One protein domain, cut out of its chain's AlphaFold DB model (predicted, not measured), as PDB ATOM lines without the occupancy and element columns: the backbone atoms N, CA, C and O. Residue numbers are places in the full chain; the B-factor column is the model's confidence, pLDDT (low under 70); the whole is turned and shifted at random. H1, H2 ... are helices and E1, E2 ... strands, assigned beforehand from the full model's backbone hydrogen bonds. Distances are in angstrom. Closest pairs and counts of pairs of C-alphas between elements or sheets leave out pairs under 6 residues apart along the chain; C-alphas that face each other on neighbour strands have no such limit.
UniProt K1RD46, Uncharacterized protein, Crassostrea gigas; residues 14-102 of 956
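This is residues 14 to 102 of the 956 residues of an uncharacterized protein of Crassostrea gigas (UniProt K1RD46). With little regular structure, this is a dumbbell: one lobe of loops, H1 and the sheet E1 E2, another with the hairpin E3 E4 and H2, joined by an outstretched link. The printed part has 89 residues, 26 in named elements, ordered E1 H1 E2 E3 E4 H2; the class is mixed and both sheets are antiparallel. It is only just loose, close to extended, with radius of gyration of the C-alphas 18.2 A and spans 53 by 29 by 22 A.

Start at E1, residues 29 to 31, antiparallel to E2, residues 57 to 59; N 30 and O 58 are within hydrogen-bond range, 2.8 A. H1, residues 40 to 48, comes closest to E1 at the C-alphas of Glu 40 and Phe 29, 7.0 A. Further on, E3, residues 82 to 84, and E4, residues 89 to 91, form a hairpin, with N 91 and O 82 2.8 A apart. H2, residues 93 to 97, is apart from H1. Every O i to N i+4 pair is within range in H1, but 0 of 1 in H2, with 1 of 2 O i to N i+3 pairs.

Find C-alpha 29, where E1 begins, at (-28.582, 56.488, 14.035). H1 runs 12.7 A; H2 ends at C-alpha 97, (-9.312, 22.950, 27.705).

The printed part has no cut. The link E2 to E3 is long; 23 printed residues have pLDDT under 70, among them residues 60 to 70 of this link.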
ATOM      1  N   HIS A  14     -36.906  57.308  22.163       51.09
ATOM      2  CA  HIS A  14     -37.086  58.649  22.725       51.09
ATOM      3  C   HIS A  14     -36.615  58.792  24.191       51.09
ATOM      4  O   HIS A  14     -36.678  59.894  24.725       51.09
ATOM      5  N   TYR A  15     -36.120  57.713  24.814       46.53
ATOM      6  CA  TYR A  15     -35.490  57.714  26.145       46.53
ATOM      7  C   TYR A  15     -33.959  57.574  26.111       46.53
ATOM      8  O   TYR A  15     -33.333  57.432  27.159       46.53
ATOM      9  N   LEU A  16     -33.346  57.539  24.923       56.78
ATOM     10  CA  LEU A  16     -31.937  57.188  24.764       56.78
ATOM     11  C   LEU A  16     -31.184  58.325  24.046       56.78
ATOM     12  O   LEU A  16     -31.519  58.728  22.929       56.78
ATOM     13  N   VAL A  17     -30.174  58.861  24.735       69.12
ATOM     14  CA  VAL A  17     -29.463  60.106  24.395       69.12
ATOM     15  C   VAL A  17     -28.250  59.830  23.493       69.12
ATOM     16  O   VAL A  17     -27.680  58.734  23.513       69.12
ATOM     17  N   CYS A  18     -27.879  60.799  22.653       73.44
ATOM     18  CA  CYS A  18     -26.686  60.758  21.807       73.44
ATOM     19  C   CYS A  18     -25.424  60.479  22.647       73.44
ATOM     20  O   CYS A  18     -25.169  61.152  23.638       73.44
ATOM     21  N   GLY A  19     -24.610  59.506  22.235       63.59
ATOM     22  CA  GLY A  19     -23.367  59.120  22.917       63.59
ATOM     23  C   GLY A  19     -22.166  60.005  22.572       63.59
ATOM     24  O   GLY A  19     -21.038  59.520  22.577       63.59
ATOM     25  N   THR A  20     -22.407  61.261  22.196       71.56
ATOM     26  CA  THR A  20     -21.378  62.253  21.858       71.56
ATOM     27  C   THR A  20     -21.296  63.251  23.005       71.56
ATOM     28  O   THR A  20     -22.338  63.715  23.467       71.56
ATOM     29  N   GLU A  21     -20.082  63.568  23.463       61.53
ATOM     30  CA  GLU A  21     -19.870  64.583  24.502       61.53
ATOM     31  C   GLU A  21     -20.565  65.902  24.099       61.53
ATOM     32  O   GLU A  21     -20.581  66.273  22.923       61.53
ATOM     33  N   ASP A  22     -21.222  66.541  25.070       63.44
ATOM     34  CA  ASP A  22     -22.038  67.759  24.932       63.44
ATOM     35  C   ASP A  22     -23.317  67.679  24.052       63.44
ATOM     36  O   ASP A  22     -23.869  68.715  23.672       63.44
ATOM     37  N   CYS A  23     -23.865  66.485  23.758       69.31
ATOM     38  CA  CYS A  23     -25.112  66.346  22.979       69.31
ATOM     39  C   CYS A  23     -26.269  65.624  23.707       69.31
ATOM     40  O   CYS A  23     -26.420  64.407  23.633       69.31
ATOM     41  N   GLU A  24     -27.194  66.387  24.300       66.25
ATOM     42  CA  GLU A  24     -28.375  65.861  25.023       66.25
ATOM     43  C   GLU A  24     -29.564  65.434  24.128       66.25
ATOM     44  O   GLU A  24     -30.700  65.319  24.588       66.25
ATOM     45  N   ARG A  25     -29.360  65.215  22.824       70.44
ATOM     46  CA  ARG A  25     -30.471  64.944  21.888       70.44
ATOM     47  C   ARG A  25     -30.756  63.455  21.720       70.44
ATOM     48  O   ARG A  25     -29.837  62.644  21.654       70.44
ATOM     49  N   ASN A  26     -32.031  63.109  21.540       68.19
ATOM     50  CA  ASN A  26     -32.453  61.746  21.207       68.19
ATOM     51  C   ASN A  26     -31.805  61.272  19.898       68.19
ATOM     52  O   ASN A  26     -31.807  61.993  18.892       68.19
ATOM     53  N   TYR A  27     -31.264  60.054  19.892       67.94
ATOM     54  CA  TYR A  27     -30.611  59.509  18.703       67.94
ATOM     55  C   TYR A  27     -31.575  58.794  17.754       67.94
ATOM     56  O   TYR A  27     -32.634  58.300  18.135       67.94
ATOM     57  N   GLN A  28     -31.153  58.677  16.495       67.62
ATOM     58  CA  GLN A  28     -31.857  57.902  15.463       67.62
ATOM     59  C   GLN A  28     -30.919  56.916  14.747       67.62
ATOM     60  O   GLN A  28     -31.351  55.862  14.266       67.62
ATOM     61  N   PHE A  29     -29.621  57.224  14.735       74.12
ATOM     62  CA  PHE A  29     -28.582  56.488  14.035       74.12
ATOM     63  C   PHE A  29     -27.594  55.848  15.019       74.12
ATOM     64  O   PHE A  29     -27.584  56.137  16.217       74.12
ATOM     65  N   TYR A  30     -26.767  54.949  14.507       77.81
ATOM     66  CA  TYR A  30     -25.707  54.267  15.232       77.81
ATOM     67  C   TYR A  30     -24.502  54.125  14.309       77.81
ATOM     68  O   TYR A  30     -24.657  53.704  13.161       77.81
ATOM     69  N   CYS A  31     -23.316  54.487  14.788       80.75
ATOM     70  CA  CYS A  31     -22.079  54.231  14.062       80.75
ATOM     71  C   CYS A  31     -21.556  52.847  14.439       80.75
ATOM     72  O   CYS A  31     -21.247  52.601  15.604       80.75
ATOM     73  N   ASN A  32     -21.443  51.954  13.456       73.94
ATOM     74  CA  ASN A  32     -20.950  50.602  13.684       73.94
ATOM     75  C   ASN A  32     -19.448  50.574  14.015       73.94
ATOM     76  O   ASN A  32     -19.052  49.704  14.774       73.94
ATOM     77  N   ASP A  33     -18.635  51.517  13.524       76.69
ATOM     78  CA  ASP A  33     -17.181  51.549  13.785       76.69
ATOM     79  C   ASP A  33     -16.794  52.276  15.088       76.69
ATOM     80  O   ASP A  33     -15.742  52.010  15.664       76.69
ATOM     81  N   CYS A  34     -17.634  53.197  15.576       76.19
ATOM     82  CA  CYS A  34     -17.432  53.883  16.863       76.19
ATOM     83  C   CYS A  34     -18.289  53.320  18.003       76.19
ATOM     84  O   CYS A  34     -18.138  53.755  19.141       76.19
ATOM     85  N   HIS A  35     -19.215  52.406  17.708       70.44
ATOM     86  CA  HIS A  35     -20.186  51.824  18.642       70.44
ATOM     87  C   HIS A  35     -21.054  52.827  19.430       70.44
ATOM     88  O   HIS A  35     -21.689  52.465  20.424       70.44
ATOM     89  N   GLN A  36     -21.131  54.073  18.960       73.88
ATOM     90  CA  GLN A  36     -21.895  55.154  19.575       73.88
ATOM     91  C   GLN A  36     -23.259  55.331  18.904       73.88
ATOM     92  O   GLN A  36     -23.408  55.231  17.681       73.88
ATOM     93  N   SER A  37     -24.261  55.643  19.722       76.62
ATOM     94  CA  SER A  37     -25.559  56.139  19.282       76.62
ATOM     95  C   SER A  37     -25.460  57.613  18.889       76.62
ATOM     96  O   SER A  37     -24.906  58.418  19.633       76.62
ATOM     97  N   ILE A  38     -25.993  57.983  17.723       80.75
ATOM     98  CA  ILE A  38     -25.776  59.312  17.140       80.75
ATOM     99  C   ILE A  38     -27.107  59.948  16.702       80.75
ATOM    100  O   ILE A  38     -27.935  59.327  16.022       80.75
ATOM    101  N   CYS A  39     -27.339  61.199  17.105       82.38
ATOM    102  CA  CYS A  39     -28.434  62.012  16.573       82.38
ATOM    103  C   CYS A  39     -28.146  62.457  15.127       82.38
ATOM    104  O   CYS A  39     -27.027  62.336  14.634       82.38
ATOM    105  N   GLU A  40     -29.153  62.972  14.427       78.88
ATOM    106  CA  GLU A  40     -29.023  63.351  13.013       78.88
ATOM    107  C   GLU A  40     -27.914  64.395  12.765       78.88
ATOM    108  O   GLU A  40     -27.098  64.222  11.865       78.88
ATOM    109  N   GLN A  41     -27.799  65.417  13.622       79.50
ATOM    110  CA  GLN A  41     -26.766  66.455  13.478       79.50
ATOM    111  C   GLN A  41     -25.356  65.924  13.766       79.50
ATOM    112  O   GLN A  41     -24.443  66.136  12.969       79.50
ATOM    113  N   CYS A  42     -25.183  65.163  14.851       80.50
ATOM    114  CA  CYS A  42     -23.888  64.564  15.162       80.50
ATOM    115  C   CYS A  42     -23.483  63.511  14.117       80.50
ATOM    116  O   CYS A  42     -22.292  63.336  13.884       80.50
ATOM    117  N   ARG A  43     -24.428  62.854  13.419       80.56
ATOM    118  CA  ARG A  43     -24.119  61.987  12.268       80.56
ATOM    119  C   ARG A  43     -23.465  62.799  11.152       80.56
ATOM    120  O   ARG A  43     -22.441  62.374  10.622       80.56
ATOM    121  N   ASP A  44     -24.037  63.946  10.798       80.81
ATOM    122  CA  ASP A  44     -23.508  64.783   9.719       80.81
ATOM    123  C   ASP A  44     -22.115  65.332  10.053       80.81
ATOM    124  O   ASP A  44     -21.263  65.440   9.172       80.81
ATOM    125  N   GLU A  45     -21.850  65.655  11.317       81.19
ATOM    126  CA  GLU A  45     -20.521  66.053  11.801       81.19
ATOM    127  C   GLU A  45     -19.535  64.876  11.801       81.19
ATOM    128  O   GLU A  45     -18.411  65.002  11.303       81.19
ATOM    129  N   HIS A  46     -19.975  63.700  12.256       81.12
ATOM    130  CA  HIS A  46     -19.208  62.454  12.232       81.12
ATOM    131  C   HIS A  46     -18.807  62.059  10.801       81.12
ATOM    132  O   HIS A  46     -17.670  61.651  10.570       81.12
ATOM    133  N   GLN A  47     -19.689  62.262   9.817       78.19
ATOM    134  CA  GLN A  47     -19.404  62.009   8.399       78.19
ATOM    135  C   GLN A  47     -18.581  63.135   7.725       78.19
ATOM    136  O   GLN A  47     -17.999  62.917   6.661       78.19
ATOM    137  N   LYS A  48     -18.458  64.325   8.336       81.19
ATOM    138  CA  LYS A  48     -17.589  65.427   7.856       81.19
ATOM    139  C   LYS A  48     -16.161  65.357   8.408       81.19
ATOM    140  O   LYS A  48     -15.224  65.772   7.722       81.19
ATOM    141  N   ASN A  49     -15.970  64.850   9.624       79.75
ATOM    142  CA  ASN A  49     -14.659  64.758  10.270       79.75
ATOM    143  C   ASN A  49     -13.729  63.777   9.524       79.75
ATOM    144  O   ASN A  49     -14.066  62.617   9.305       79.75
ATOM    145  N   LYS A  50     -12.514  64.227   9.173       73.25
ATOM    146  CA  LYS A  50     -11.521  63.450   8.403       73.25
ATOM    147  C   LYS A  50     -11.170  62.083   9.008       73.25
ATOM    148  O   LYS A  50     -10.735  61.217   8.257       73.25
ATOM    149  N   LYS A  51     -11.324  61.892  10.325       72.00
ATOM    150  CA  LYS A  51     -11.041  60.614  11.004       72.00
ATOM    151  C   LYS A  51     -12.188  59.603  10.923       72.00
ATOM    152  O   LYS A  51     -11.918  58.413  10.926       72.00
ATOM    153  N   THR A  52     -13.434  60.070  10.851       76.69
ATOM    154  CA  THR A  52     -14.654  59.249  10.994       76.69
ATOM    155  C   THR A  52     -15.546  59.264   9.744       76.69
ATOM    156  O   THR A  52     -16.539  58.550   9.672       76.69
ATOM    157  N   LYS A  53     -15.172  60.036   8.714       77.00
ATOM    158  CA  LYS A  53     -15.884  60.179   7.432       77.00
ATOM    159  C   LYS A  53     -16.223  58.856   6.731       77.00
ATOM    160  O   LYS A  53     -17.230  58.785   6.033       77.00
ATOM    161  N   ASN A  54     -15.384  57.836   6.901       76.69
ATOM    162  CA  ASN A  54     -15.558  56.531   6.263       76.69
ATOM    163  C   ASN A  54     -16.355  55.536   7.126       76.69
ATOM    164  O   ASN A  54     -16.509  54.391   6.714       76.69
ATOM    165  N   HIS A  55     -16.826  55.940   8.310       81.50
ATOM    166  CA  HIS A  55     -17.531  55.042   9.217       81.50
ATOM    167  C   HIS A  55     -18.970  54.769   8.758       81.50
ATOM    168  O   HIS A  55     -19.701  55.662   8.312       81.50
ATOM    169  N   GLU A  56     -19.392  53.522   8.916       79.44
ATOM    170  CA  GLU A  56     -20.723  53.021   8.615       79.44
ATOM    171  C   GLU A  56     -21.714  53.507   9.682       79.44
ATOM    172  O   GLU A  56     -21.769  53.004  10.807       79.44
ATOM    173  N   VAL A  57     -22.517  54.512   9.325       81.19
ATOM    174  CA  VAL A  57     -23.598  55.036  10.170       81.19
ATOM    175  C   VAL A  57     -24.940  54.558   9.628       81.19
ATOM    176  O   VAL A  57     -25.347  54.939   8.530       81.19
ATOM    177  N   VAL A  58     -25.641  53.740  10.412       75.19
ATOM    178  CA  VAL A  58     -26.916  53.103  10.044       75.19
ATOM    179  C   VAL A  58     -28.054  53.556  10.962       75.19
ATOM    180  O   VAL A  58     -27.803  53.963  12.099       75.19
ATOM    181  N   PRO A  59     -29.328  53.477  10.536       74.75
ATOM    182  CA  PRO A  59     -30.463  53.579  11.450       74.75
ATOM    183  C   PRO A  59     -30.309  52.571  12.597       74.75
ATOM    184  O   PRO A  59     -29.957  51.417  12.361       74.75
ATOM    185  N   TYR A  60     -30.622  52.947  13.841       68.06
ATOM    186  CA  TYR A  60     -30.342  52.113  15.030       68.06
ATOM    187  C   TYR A  60     -30.946  50.687  14.993       68.06
ATOM    188  O   TYR A  60     -30.457  49.771  15.664       68.06
ATOM    189  N   LYS A  61     -31.996  50.475  14.186       61.06
ATOM    190  CA  LYS A  61     -32.622  49.165  13.923       61.06
ATOM    191  C   LYS A  61     -31.722  48.208  13.126       61.06
ATOM    192  O   LYS A  61     -31.855  47.000  13.281       61.06
ATOM    193  N   GLN A  62     -30.813  48.755  12.319       65.00
ATOM    194  CA  GLN A  62     -29.872  48.058  11.434       65.00
ATOM    195  C   GLN A  62     -28.438  48.020  11.993       65.00
ATOM    196  O   GLN A  62     -27.524  47.589  11.294       65.00
ATOM    197  N   ARG A  63     -28.214  48.467  13.240       67.00
ATOM    198  CA  ARG A  63     -26.888  48.412  13.875       67.00
ATOM    199  C   ARG A  63     -26.333  46.989  13.900       67.00
ATOM    200  O   ARG A  63     -27.068  46.049  14.221       67.00
ATOM    201  N   LYS A  64     -25.027  46.851  13.667       63.22
ATOM    202  CA  LYS A  64     -24.293  45.621  13.979       63.22
ATOM    203  C   LYS A  64     -24.328  45.447  15.495       63.22
ATOM    204  O   LYS A  64     -23.799  46.267  16.243       63.22
ATOM    205  N   ARG A  65     -25.056  44.429  15.956       60.69
ATOM    206  CA  ARG A  65     -25.195  44.123  17.381       60.69
ATOM    207  C   ARG A  65     -23.981  43.300  17.800       60.69
ATOM    208  O   ARG A  65     -23.973  42.098  17.570       60.69
ATOM    209  N   LEU A  66     -22.988  43.945  18.406       57.75
ATOM    210  CA  LEU A  66     -21.936  43.214  19.109       57.75
ATOM    211  C   LEU A  66     -22.541  42.367  20.235       57.75
ATOM    212  O   LEU A  66     -23.492  42.791  20.902       57.75
ATOM    213  N   LEU A  67     -21.932  41.210  20.481       59.34
ATOM    214  CA  LEU A  67     -22.072  40.514  21.753       59.34
ATOM    215  C   LEU A  67     -21.628  41.446  22.899       59.34
ATOM    216  O   LEU A  67     -20.668  42.205  22.728       59.34
ATOM    217  N   PRO A  68     -22.277  41.399  24.077       58.50
ATOM    218  CA  PRO A  68     -21.741  42.044  25.270       58.50
ATOM    219  C   PRO A  68     -20.313  41.549  25.518       58.50
ATOM    220  O   PRO A  68     -20.079  40.343  25.582       58.50
ATOM    221  N   VAL A  69     -19.360  42.475  25.652       62.94
ATOM    222  CA  VAL A  69     -17.926  42.169  25.810       62.94
ATOM    223  C   VAL A  69     -17.651  41.720  27.253       62.94
ATOM    224  O   VAL A  69     -16.932  42.360  28.022       62.94
ATOM    225  N   GLU A  70     -18.265  40.609  27.653       69.88
ATOM    226  CA  GLU A  70     -18.050  40.002  28.959       69.88
ATOM    227  C   GLU A  70     -16.707  39.270  28.993       69.88
ATOM    228  O   GLU A  70     -16.311  38.555  28.068       69.88
ATOM    229  N   LYS A  71     -15.975  39.479  30.087       75.69
ATOM    230  CA  LYS A  71     -14.737  38.760  30.380       75.69
ATOM    231  C   LYS A  71     -15.072  37.461  31.093       75.69
ATOM    232  O   LYS A  71     -15.939  37.432  31.967       75.69
ATOM    233  N   CYS A  72     -14.356  36.392  30.766       76.88
ATOM    234  CA  CYS A  72     -14.547  35.125  31.449       76.88
ATOM    235  C   CYS A  72     -14.195  35.258  32.938       76.88
ATOM    236  O   CYS A  72     -13.102  35.699  33.292       76.88
ATOM    237  N   LYS A  73     -15.103  34.814  33.816       76.94
ATOM    238  CA  LYS A  73     -14.906  34.837  35.278       76.94
ATOM    239  C   LYS A  73     -13.705  33.991  35.731       76.94
ATOM    240  O   LYS A  73     -13.095  34.308  36.744       76.94
ATOM    241  N   ILE A  74     -13.362  32.950  34.965       76.88
ATOM    242  CA  ILE A  74     -12.212  32.058  35.202       76.88
ATOM    243  C   ILE A  74     -10.940  32.601  34.523       76.88
ATOM    244  O   ILE A  74      -9.840  32.448  35.046       76.88
ATOM    245  N   HIS A  75     -11.084  33.286  33.383       77.88
ATOM    246  CA  HIS A  75      -9.976  33.831  32.594       77.88
ATOM    247  C   HIS A  75     -10.172  35.340  32.329       77.88
ATOM    248  O   HIS A  75     -10.589  35.716  31.231       77.88
ATOM    249  N   PRO A  76      -9.839  36.237  33.284       74.94
ATOM    250  CA  PRO A  76     -10.143  37.676  33.192       74.94
ATOM    251  C   PRO A  76      -9.463  38.434  32.035       74.94
ATOM    252  O   PRO A  76      -9.768  39.601  31.780       74.94
ATOM    253  N   THR A  77      -8.517  37.791  31.349       73.44
ATOM    254  CA  THR A  77      -7.809  38.296  30.162       73.44
ATOM    255  C   THR A  77      -8.446  37.860  28.837       73.44
ATOM    256  O   THR A  77      -7.945  38.242  27.782       73.44
ATOM    257  N   ARG A  78      -9.523  37.062  28.863       74.81
ATOM    258  CA  ARG A  78     -10.208  36.515  27.680       74.81
ATOM    259  C   ARG A  78     -11.701  36.835  27.695       74.81
ATOM    260  O   ARG A  78     -12.315  36.929  28.760       74.81
ATOM    261  N   HIS A  79     -12.277  36.980  26.507       78.06
ATOM    262  CA  HIS A  79     -13.696  37.263  26.318       78.06
ATOM    263  C   HIS A  79     -14.509  35.981  26.141       78.06
ATOM    264  O   HIS A  79     -13.962  34.928  25.812       78.06
ATOM    265  N   LEU A  80     -15.807  36.059  26.424       79.31
ATOM    266  CA  LEU A  80     -16.746  34.986  26.112       79.31
ATOM    267  C   LEU A  80     -17.040  35.015  24.606       79.31
ATOM    268  O   LEU A  80     -17.555  36.002  24.092       79.31
ATOM    269  N   GLU A  81     -16.663  33.944  23.914       77.38
ATOM    270  CA  GLU A  81     -16.612  33.856  22.441       77.38
ATOM    271  C   GLU A  81     -17.420  32.650  21.921       77.38
ATOM    272  O   GLU A  81     -17.909  32.654  20.795       77.38
ATOM    273  N   LEU A  82     -17.595  31.617  22.753       81.19
ATOM    274  CA  LEU A  82     -18.191  30.335  22.379       81.19
ATOM    275  C   LEU A  82     -19.363  29.997  23.305       81.19
ATOM    276  O   LEU A  82     -19.317  30.296  24.495       81.19
ATOM    277  N   LEU A  83     -20.380  29.315  22.789       82.12
ATOM    278  CA  LEU A  83     -21.430  28.669  23.572       82.12
ATOM    279  C   LEU A  83     -21.109  27.177  23.702       82.12
ATOM    280  O   LEU A  83     -20.916  26.504  22.695       82.12
ATOM    281  N   CYS A  84     -21.076  26.641  24.923       84.38
ATOM    282  CA  CYS A  84     -21.041  25.191  25.119       84.38
ATOM    283  C   CYS A  84     -22.454  24.621  24.958       84.38
ATOM    284  O   CYS A  84     -23.351  24.983  25.720       84.38
ATOM    285  N   GLU A  85     -22.658  23.731  23.986       80.81
ATOM    286  CA  GLU A  85     -23.992  23.221  23.634       80.81
ATOM    287  C   GLU A  85     -24.582  22.320  24.722       80.81
ATOM    288  O   GLU A  85     -25.781  22.356  24.987       80.81
ATOM    289  N   GLU A  86     -23.735  21.550  25.401       80.88
ATOM    290  CA  GLU A  86     -24.150  20.617  26.453       80.88
ATOM    291  C   GLU A  86     -24.416  21.330  27.785       80.88
ATOM    292  O   GLU A  86     -25.365  20.998  28.492       80.88
ATOM    293  N   CYS A  87     -23.616  22.350  28.114       80.38
ATOM    294  CA  CYS A  87     -23.785  23.126  29.346       80.38
ATOM    295  C   CYS A  87     -24.724  24.335  29.195       80.38
ATOM    296  O   CYS A  87     -25.113  24.913  30.206       80.38
ATOM    297  N   GLN A  88     -25.064  24.743  27.965       79.62
ATOM    298  CA  GLN A  88     -25.865  25.937  27.644       79.62
ATOM    299  C   GLN A  88     -25.330  27.238  28.284       79.62
ATOM    300  O   GLN A  88     -26.095  28.140  28.627       79.62
ATOM    301  N   ILE A  89     -24.002  27.353  28.433       81.44
ATOM    302  CA  ILE A  89     -23.326  28.538  28.988       81.44
ATOM    303  C   ILE A  89     -22.272  29.105  28.023       81.44
ATOM    304  O   ILE A  89     -21.592  28.334  27.337       81.44
ATOM    305  N   PRO A  90     -22.110  30.441  27.969       81.31
ATOM    306  CA  PRO A  90     -21.046  31.077  27.208       81.31
ATOM    307  C   PRO A  90     -19.697  30.929  27.926       81.31
ATOM    308  O   PRO A  90     -19.588  31.128  29.139       81.31
ATOM    309  N   ILE A  91     -18.653  30.600  27.169       83.00
ATOM    310  CA  ILE A  91     -17.291  30.343  27.642       83.00
ATOM    311  C   ILE A  91     -16.254  31.065  26.763       83.00
ATOM    312  O   ILE A  91     -16.534  31.478  25.638       83.00
ATOM    313  N   CYS A  92     -15.027  31.223  27.269       84.94
ATOM    314  CA  CYS A  92     -13.902  31.692  26.453       84.94
ATOM    315  C   CYS A  92     -13.128  30.525  25.834       84.94
ATOM    316  O   CYS A  92     -13.135  29.416  26.372       84.94
ATOM    317  N   SER A  93     -12.337  30.813  24.802       81.00
ATOM    318  CA  SER A  93     -11.403  29.878  24.157       81.00
ATOM    319  C   SER A  93     -10.558  29.040  25.140       81.00
ATOM    320  O   SER A  93     -10.469  27.825  24.977       81.00
ATOM    321  N   ASN A  94     -10.034  29.620  26.230       79.94
ATOM    322  CA  ASN A  94      -9.268  28.873  27.248       79.94
ATOM    323  C   ASN A  94     -10.102  27.881  28.093       79.94
ATOM    324  O   ASN A  94      -9.542  26.933  28.639       79.94
ATOM    325  N   CYS A  95     -11.419  28.068  28.223       80.25
ATOM    326  CA  CYS A  95     -12.278  27.155  28.989       80.25
ATOM    327  C   CYS A  95     -12.537  25.835  28.253       80.25
ATOM    328  O   CYS A  95     -12.876  24.852  28.902       80.25
ATOM    329  N   THR A  96     -12.334  25.779  26.932       78.75
ATOM    330  CA  THR A  96     -12.468  24.535  26.145       78.75
ATOM    331  C   THR A  96     -11.480  23.447  26.594       78.75
ATOM    332  O   THR A  96     -11.777  22.259  26.506       78.75
ATOM    333  N   GLY A  97     -10.319  23.847  27.130       73.44
ATOM    334  CA  GLY A  97      -9.312  22.950  27.705       73.44
ATOM    335  C   GLY A  97      -9.512  22.622  29.189       73.44
ATOM    336  O   GLY A  97      -8.712  21.875  29.754       73.44
ATOM    337  N   ALA A  98     -10.536  23.175  29.848       78.81
ATOM    338  CA  ALA A  98     -10.836  22.855  31.241       78.81
ATOM    339  C   ALA A  98     -11.429  21.442  31.355       78.81
ATOM    340  O   ALA A  98     -12.196  21.007  30.497       78.81
ATOM    341  N   LYS A  99     -11.135  20.737  32.458       74.38
ATOM    342  CA  LYS A  99     -11.678  19.385  32.713       74.38
ATOM    343  C   LYS A  99     -13.212  19.329  32.678       74.38
ATOM    344  O   LYS A  99     -13.760  18.289  32.343       74.38
ATOM    345  N   GLU A 100     -13.876  20.434  33.009       72.19
ATOM    346  CA  GLU A 100     -15.340  20.571  33.073       72.19
ATOM    347  C   GLU A 100     -16.024  20.671  31.697       72.19
ATOM    348  O   GLU A 100     -17.241  20.534  31.612       72.19
ATOM    349  N   HIS A 101     -15.260  20.903  30.623       78.56
ATOM    350  CA  HIS A 101     -15.768  21.005  29.247       78.56
ATOM    351  C   HIS A 101     -15.024  20.088  28.266       78.56
ATOM    352  O   HIS A 101     -15.119  20.243  27.048       78.56
ATOM    353  N   HIS A 102     -14.252  19.131  28.785       77.69
ATOM    354  CA  HIS A 102     -13.410  18.273  27.968       77.69
ATOM    355  C   HIS A 102     -14.254  17.270  27.168       77.69
ATOM    356  O   HIS A 102     -14.759  16.294  27.718       77.69
TER     357      HIS A 102